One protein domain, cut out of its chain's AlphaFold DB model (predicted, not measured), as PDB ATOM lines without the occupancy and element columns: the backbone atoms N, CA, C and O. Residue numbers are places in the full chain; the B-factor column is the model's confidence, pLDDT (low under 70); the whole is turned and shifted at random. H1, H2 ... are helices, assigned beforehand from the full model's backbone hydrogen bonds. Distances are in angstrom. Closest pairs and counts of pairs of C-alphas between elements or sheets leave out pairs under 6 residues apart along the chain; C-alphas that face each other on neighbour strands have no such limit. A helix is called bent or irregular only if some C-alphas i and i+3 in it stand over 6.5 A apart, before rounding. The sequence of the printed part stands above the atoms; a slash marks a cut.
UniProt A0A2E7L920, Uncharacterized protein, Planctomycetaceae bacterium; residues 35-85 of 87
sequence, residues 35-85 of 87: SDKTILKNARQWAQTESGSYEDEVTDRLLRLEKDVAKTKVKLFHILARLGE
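What this domain is: This is residues 35 to 85 of the 87 residues of an uncharacterized protein of Planctomycetaceae bacterium (UniProt A0A2E7L920). Two helices meet near their ends as an L: a short first helix, H1, and a long one, H2, which runs away from the corner as a single arm and makes the length of the whole. The loop that joins them swings out at the corner, where residues 47 to 52 stick out, and residues 58 to 85 of H2 stick out with nothing packed on them. The printed part has 51 residues with two named helices, H1 then H2, and no named strand, and its class is all helix. It is extended, with a radius of gyration of the C-alphas of 18.1 A and spans of 55 by 24 by 9 A.

How they stand to each other: H1, residues 36 to 46, and H2, residues 54 to 85, touch, with 4 pairs of C-alphas within 8 A. The closest C-alphas are those of Ala 43 and Tyr 54, 5.1 A apart. H2 touches H1 with residues 54 to 55 alone. Their lines are about perpendicular, at 81 degrees. Every O i to N i+4 pair of H1 is within hydrogen-bond range, and 27 of 28 are in H2.

Where its parts are: H1 begins at C-alpha 36, at (-2.076, -54.421, -26.208), and is 15.3 A long from first to last C-alpha. H2 begins at C-alpha 54, at (-10.250, -46.356, -18.927), and ends 47.6 A away at C-alpha 85, at (6.924, -3.194, -29.335). Neither helix is bent.

The domain as a whole: The two C-alphas farthest apart are those of Gln 48 and Glu 85, at 55.6 A. The link from H1 to H2 has 7 residues and is short. The printed part has no cut. The mean pLDDT of the printed part is 93.3, and residue 50, in the link, is the one printed residue under 70.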
ATOM      1  N   SER A  35       2.035 -51.974 -25.034       95.50
ATOM      2  CA  SER A  35       1.523 -53.139 -25.761       95.50
ATOM      3  C   SER A  35       0.031 -53.345 -25.491       95.50
ATOM      4  O   SER A  35      -0.449 -52.992 -24.409       95.50
ATOM      5  N   ASP A  36      -0.667 -54.038 -26.388       97.38
ATOM      6  CA  ASP A  36      -2.076 -54.421 -26.208       97.38
ATOM      7  C   ASP A  36      -2.318 -55.119 -24.866       97.38
ATOM      8  O   ASP A  36      -3.290 -54.845 -24.166       97.38
ATOM      9  N   LYS A  37      -1.381 -55.977 -24.441       97.75
ATOM     10  CA  LYS A  37      -1.443 -56.651 -23.139       97.75
ATOM     11  C   LYS A  37      -1.448 -55.653 -21.978       97.75
ATOM     12  O   LYS A  37      -2.189 -55.840 -21.013       97.75
ATOM     13  N   THR A  38      -0.617 -54.616 -22.055       96.81
ATOM     14  CA  THR A  38      -0.553 -53.550 -21.047       96.81
ATOM     15  C   THR A  38      -1.830 -52.712 -21.065       96.81
ATOM     16  O   THR A  38      -2.400 -52.470 -20.005       96.81
ATOM     17  N   ILE A  39      -2.321 -52.342 -22.250       96.94
ATOM     18  CA  ILE A  39      -3.563 -51.573 -22.420       96.94
ATOM     19  C   ILE A  39      -4.749 -52.337 -21.814       96.94
ATOM     20  O   ILE A  39      -5.474 -51.797 -20.983       96.94
ATOM     21  N   LEU A  40      -4.896 -53.625 -22.139       95.81
ATOM     22  CA  LEU A  40      -5.960 -54.479 -21.602       95.81
ATOM     23  C   LEU A  40      -5.862 -54.661 -20.084       95.81
ATOM     24  O   LEU A  40      -6.886 -54.713 -19.402       95.81
ATOM     25  N   LYS A  41      -4.644 -54.768 -19.538       95.00
ATOM     26  CA  LYS A  41      -4.440 -54.830 -18.087       95.00
ATOM     27  C   LYS A  41      -4.943 -53.551 -17.417       95.00
ATOM     28  O   LYS A  41      -5.704 -53.654 -16.459       95.00
ATOM     29  N   ASN A  42      -4.555 -52.385 -17.930       92.44
ATOM     30  CA  ASN A  42      -4.969 -51.096 -17.375       92.44
ATOM     31  C   ASN A  42      -6.489 -50.916 -17.470       92.44
ATOM     32  O   ASN A  42      -7.118 -50.568 -16.476       92.44
ATOM     33  N   ALA A  43      -7.090 -51.265 -18.614       93.81
ATOM     34  CA  ALA A  43      -8.537 -51.206 -18.807       93.81
ATOM     35  C   ALA A  43      -9.306 -52.030 -17.760       93.81
ATOM     36  O   ALA A  43     -10.281 -51.560 -17.178       93.81
ATOM     37  N   ARG A  44      -8.832 -53.249 -17.467       92.75
ATOM     38  CA  ARG A  44      -9.430 -54.116 -16.438       92.75
ATOM     39  C   ARG A  44      -9.253 -53.577 -15.023       92.75
ATOM     40  O   ARG A  44     -10.156 -53.739 -14.214       92.75
ATOM     41  N   GLN A  45      -8.098 -52.985 -14.718       89.56
ATOM     42  CA  GLN A  45      -7.847 -52.377 -13.410       89.56
ATOM     43  C   GLN A  45      -8.747 -51.161 -13.188       89.56
ATOM     44  O   GLN A  45      -9.313 -51.015 -12.111       89.56
ATOM     45  N   TRP A  46      -8.934 -50.338 -14.219       87.88
ATOM     46  CA  TRP A  46      -9.784 -49.152 -14.147       87.88
ATOM     47  C   TRP A  46     -11.271 -49.489 -14.010       87.88
ATOM     48  O   TRP A  46     -11.992 -48.832 -13.273       87.88
ATOM     49  N   ALA A  47     -11.734 -50.575 -14.633       84.00
ATOM     50  CA  ALA A  47     -13.115 -51.037 -14.470       84.00
ATOM     51  C   ALA A  47     -13.496 -51.349 -13.003       84.00
ATOM     52  O   ALA A  47     -14.675 -51.501 -12.695       84.00
ATOM     53  N   GLN A  48     -12.517 -51.455 -12.098       82.00
ATOM     54  CA  GLN A  48     -12.724 -51.729 -10.675       82.00
ATOM     55  C   GLN A  48     -12.799 -50.459  -9.808       82.00
ATOM     56  O   GLN A  48     -13.037 -50.581  -8.610       82.00
ATOM     57  N   THR A  49     -12.590 -49.254 -10.356       77.69
ATOM     58  CA  THR A  49     -12.420 -48.023  -9.555       77.69
ATOM     59  C   THR A  49     -13.695 -47.185  -9.371       77.69
ATOM     60  O   THR A  49     -13.594 -46.041  -8.934       77.69
ATOM     61  N   GLU A  50     -14.888 -47.700  -9.701       67.94
ATOM     62  CA  GLU A  50     -16.190 -46.979  -9.674       67.94
ATOM     63  C   GLU A  50     -16.213 -45.624 -10.427       67.94
ATOM     64  O   GLU A  50     -17.158 -44.845 -10.315       67.94
ATOM     65  N   SER A  51     -15.185 -45.328 -11.226       70.31
ATOM     66  CA  SER A  51     -14.929 -44.011 -11.816       70.31
ATOM     67  C   SER A  51     -14.675 -44.126 -13.318       70.31
ATOM     68  O   SER A  51     -13.536 -44.096 -13.786       70.31
ATOM     69  N   GLY A  52     -15.774 -44.244 -14.068       82.31
ATOM     70  CA  GLY A  52     -15.775 -44.242 -15.532       82.31
ATOM     71  C   GLY A  52     -15.024 -45.414 -16.168       82.31
ATOM     72  O   GLY A  52     -14.653 -46.390 -15.513       82.31
ATOM     73  N   SER A  53     -14.828 -45.328 -17.481       90.06
ATOM     74  CA  SER A  53     -14.008 -46.270 -18.235       90.06
ATOM     75  C   SER A  53     -12.550 -45.804 -18.315       90.06
ATOM     76  O   SER A  53     -12.233 -44.628 -18.140       90.06
ATOM     77  N   TYR A  54     -11.638 -46.727 -18.630       93.06
ATOM     78  CA  TYR A  54     -10.250 -46.356 -18.927       93.06
ATOM     79  C   TYR A  54     -10.144 -45.447 -20.163       93.06
ATOM     80  O   TYR A  54      -9.260 -44.602 -20.239       93.06
ATOM     81  N   GLU A  55     -11.069 -45.585 -21.115       93.31
ATOM     82  CA  GLU A  55     -11.162 -44.697 -22.276       93.31
ATOM     83  C   GLU A  55     -11.500 -43.258 -21.864       93.31
ATOM     84  O   GLU A  55     -10.889 -42.321 -22.383       93.31
ATOM     85  N   ASP A  56     -12.392 -43.074 -20.884       92.06
ATOM     86  CA  ASP A  56     -12.709 -41.752 -20.334       92.06
ATOM     87  C   ASP A  56     -11.479 -41.118 -19.674       92.06
ATOM     88  O   ASP A  56     -11.210 -39.937 -19.891       92.06
ATOM     89  N   GLU A  57     -10.687 -41.891 -18.918       92.19
ATOM     90  CA  GLU A  57      -9.442 -41.393 -18.311       92.19
ATOM     91  C   GLU A  57      -8.424 -40.944 -19.363       92.19
ATOM     92  O   GLU A  57      -7.855 -39.850 -19.252       92.19
ATOM     93  N   VAL A  58      -8.202 -41.760 -20.396       95.00
ATOM     94  CA  VAL A  58      -7.272 -41.431 -21.481       95.00
ATOM     95  C   VAL A  58      -7.761 -40.195 -22.240       95.00
ATOM     96  O   VAL A  58      -6.970 -39.291 -22.518       95.00
ATOM     97  N   THR A  59      -9.065 -40.106 -22.513       95.31
ATOM     98  CA  THR A  59      -9.691 -38.957 -23.183       95.31
ATOM     99  C   THR A  59      -9.553 -37.681 -22.354       95.31
ATOM    100  O   THR A  59      -9.129 -36.644 -22.861       95.31
ATOM    101  N   ASP A  60      -9.833 -37.743 -21.056       94.56
ATOM    102  CA  ASP A  60      -9.714 -36.608 -20.141       94.56
ATOM    103  C   ASP A  60      -8.252 -36.137 -20.000       94.56
ATOM    104  O   ASP A  60      -7.966 -34.935 -19.957       94.56
ATOM    105  N   ARG A  61      -7.282 -37.060 -20.035       95.50
ATOM    106  CA  ARG A  61      -5.853 -36.714 -20.116       95.50
ATOM    107  C   ARG A  61      -5.489 -35.994 -21.406       95.50
ATOM    108  O   ARG A  61      -4.744 -35.015 -21.334       95.50
ATOM    109  N   LEU A  62      -6.003 -36.446 -22.549       96.69
ATOM    110  CA  LEU A  62      -5.803 -35.762 -23.828       96.69
ATOM    111  C   LEU A  62      -6.390 -34.345 -23.783       96.69
ATOM    112  O   LEU A  62      -5.677 -33.385 -24.071       96.69
ATOM    113  N   LEU A  63      -7.625 -34.186 -23.299       97.19
ATOM    114  CA  LEU A  63      -8.280 -32.880 -23.169       97.19
ATOM    115  C   LEU A  63      -7.524 -31.924 -22.235       97.19
ATOM    116  O   LEU A  63      -7.438 -30.721 -22.501       97.19
ATOM    117  N   ARG A  64      -6.973 -32.424 -21.122       97.38
ATOM    118  CA  ARG A  64      -6.111 -31.616 -20.245       97.38
ATOM    119  C   ARG A  64      -4.839 -31.169 -20.956       97.38
ATOM    120  O   ARG A  64      -4.507 -29.987 -20.894       97.38
ATOM    121  N   LEU A  65      -4.167 -32.085 -21.655       97.50
ATOM    122  CA  LEU A  65      -2.949 -31.777 -22.400       97.50
ATOM    123  C   LEU A  65      -3.205 -30.710 -23.473       97.50
ATOM    124  O   LEU A  65      -2.447 -29.747 -23.573       97.50
ATOM    125  N   GLU A  66      -4.298 -30.825 -24.227       96.81
ATOM    126  CA  GLU A  66      -4.694 -29.834 -25.232       96.81
ATOM    127  C   GLU A  66      -4.893 -28.442 -24.623       96.81
ATOM    128  O   GLU A  66      -4.381 -27.448 -25.148       96.81
ATOM    129  N   LYS A  67      -5.584 -28.361 -23.478       96.94
ATOM    130  CA  LYS A  67      -5.781 -27.098 -22.750       96.94
ATOM    131  C   LYS A  67      -4.453 -26.491 -22.300       96.94
ATOM    132  O   LYS A  67      -4.278 -25.275 -22.402       96.94
ATOM    133  N   ASP A  68      -3.518 -27.302 -21.821       97.50
ATOM    134  CA  ASP A  68      -2.215 -26.825 -21.352       97.50
ATOM    135  C   ASP A  68      -1.321 -26.353 -22.505       97.50
ATOM    136  O   ASP A  68      -0.696 -25.287 -22.416       97.50
ATOM    137  N   VAL A  69      -1.335 -27.068 -23.634       97.31
ATOM    138  CA  VAL A  69      -0.679 -26.633 -24.873       97.31
ATOM    139  C   VAL A  69      -1.277 -25.315 -25.364       97.31
ATOM    140  O   VAL A  69      -0.528 -24.392 -25.689       97.31
ATOM    141  N   ALA A  70      -2.606 -25.175 -25.372       97.31
ATOM    142  CA  ALA A  70      -3.274 -23.943 -25.787       97.31
ATOM    143  C   ALA A  70      -2.883 -22.749 -24.900       97.31
ATOM    144  O   ALA A  70      -2.481 -21.703 -25.414       97.31
ATOM    145  N   LYS A  71      -2.910 -22.914 -23.569       97.81
ATOM    146  CA  LYS A  71      -2.465 -21.877 -22.620       97.81
ATOM    147  C   LYS A  71      -1.012 -21.477 -22.859       97.81
ATOM    148  O   LYS A  71      -0.686 -20.290 -22.824       97.81
ATOM    149  N   THR A  72      -0.142 -22.453 -23.105       97.94
ATOM    150  CA  THR A  72       1.279 -22.211 -23.381       97.94
ATOM    151  C   THR A  72       1.459 -21.433 -24.682       97.94
ATOM    152  O   THR A  72       2.161 -20.423 -24.690       97.94
ATOM    153  N   LYS A  73       0.754 -21.818 -25.755       98.19
ATOM    154  CA  LYS A  73       0.767 -21.094 -27.035       98.19
ATOM    155  C   LYS A  73       0.341 -19.635 -26.876       98.19
ATOM    156  O   LYS A  73       1.046 -18.758 -27.360       98.19
ATOM    157  N   VAL A  74      -0.748 -19.357 -26.152       98.31
ATOM    158  CA  VAL A  74      -1.209 -17.976 -25.902       98.31
ATOM    159  C   VAL A  74      -0.135 -17.149 -25.191       98.31
ATOM    160  O   VAL A  74       0.134 -16.022 -25.601       98.31
ATOM    161  N   LYS A  75       0.523 -17.706 -24.165       98.25
ATOM    162  CA  LYS A  75       1.616 -17.019 -23.455       98.25
ATOM    163  C   LYS A  75       2.791 -16.698 -24.381       98.25
ATOM    164  O   LYS A  75       3.300 -15.582 -24.345       98.25
ATOM    165  N   LEU A  76       3.203 -17.651 -25.217       98.31
ATOM    166  CA  LEU A  76       4.301 -17.451 -26.165       98.31
ATOM    167  C   LEU A  76       3.947 -16.415 -27.236       98.31
ATOM    168  O   LEU A  76       4.757 -15.537 -27.521       98.31
ATOM    169  N   PHE A  77       2.728 -16.454 -27.778       97.69
ATOM    170  CA  PHE A  77       2.263 -15.432 -28.718       97.69
ATOM    171  C   PHE A  77       2.219 -14.044 -28.087       97.69
ATOM    172  O   PHE A  77       2.638 -13.080 -28.721       97.69
ATOM    173  N   HIS A  78       1.770 -13.937 -26.834       97.69
ATOM    174  CA  HIS A  78       1.803 -12.672 -26.110       97.69
ATOM    175  C   HIS A  78       3.234 -12.127 -25.988       97.69
ATOM    176  O   HIS A  78       3.462 -10.955 -26.275       97.69
ATOM    177  N   ILE A  79       4.207 -12.974 -25.629       97.69
ATOM    178  CA  ILE A  79       5.623 -12.581 -25.564       97.69
ATOM    179  C   ILE A  79       6.114 -12.083 -26.928       97.69
ATOM    180  O   ILE A  79       6.699 -11.005 -26.999       97.69
ATOM    181  N   LEU A  80       5.847 -12.822 -28.009       97.12
ATOM    182  CA  LEU A  80       6.258 -12.434 -29.363       97.12
ATOM    183  C   LEU A  80       5.662 -11.085 -29.788       97.12
ATOM    184  O   LEU A  80       6.384 -10.249 -30.325       97.12
ATOM    185  N   ALA A  81       4.377 -10.852 -29.506       96.25
ATOM    186  CA  ALA A  81       3.722  -9.581 -29.804       96.25
ATOM    187  C   ALA A  81       4.379  -8.413 -29.051       96.25
ATOM    188  O   ALA A  81       4.626  -7.360 -29.630       96.25
ATOM    189  N   ARG A  82       4.721  -8.617 -27.773       97.38
ATOM    190  CA  ARG A  82       5.355  -7.586 -26.943       97.38
ATOM    191  C   ARG A  82       6.806  -7.319 -27.319       97.38
ATOM    192  O   ARG A  82       7.225  -6.171 -27.242       97.38
ATOM    193  N   LEU A  83       7.565  -8.331 -27.735       96.50
ATOM    194  CA  LEU A  83       8.950  -8.136 -28.180       96.50
ATOM    195  C   LEU A  83       9.034  -7.164 -29.364       96.50
ATOM    196  O   LEU A  83       9.928  -6.325 -29.382       96.50
ATOM    197  N   GLY A  84       8.070  -7.208 -30.290       86.81
ATOM    198  CA  GLY A  84       8.007  -6.277 -31.422       86.81
ATOM    199  C   GLY A  84       7.705  -4.819 -31.050       86.81
ATOM    200  O   GLY A  84       7.942  -3.939 -31.862       86.81
ATOM    201  N   GLU A  85       7.199  -4.552 -29.842       90.75
ATOM    202  CA  GLU A  85       6.924  -3.194 -29.335       90.75
ATOM    203  C   GLU A  85       8.025  -2.675 -28.394       90.75
ATOM    204  O   GLU A  85       8.042  -1.499 -28.036       90.75
TER     205      GLU A  85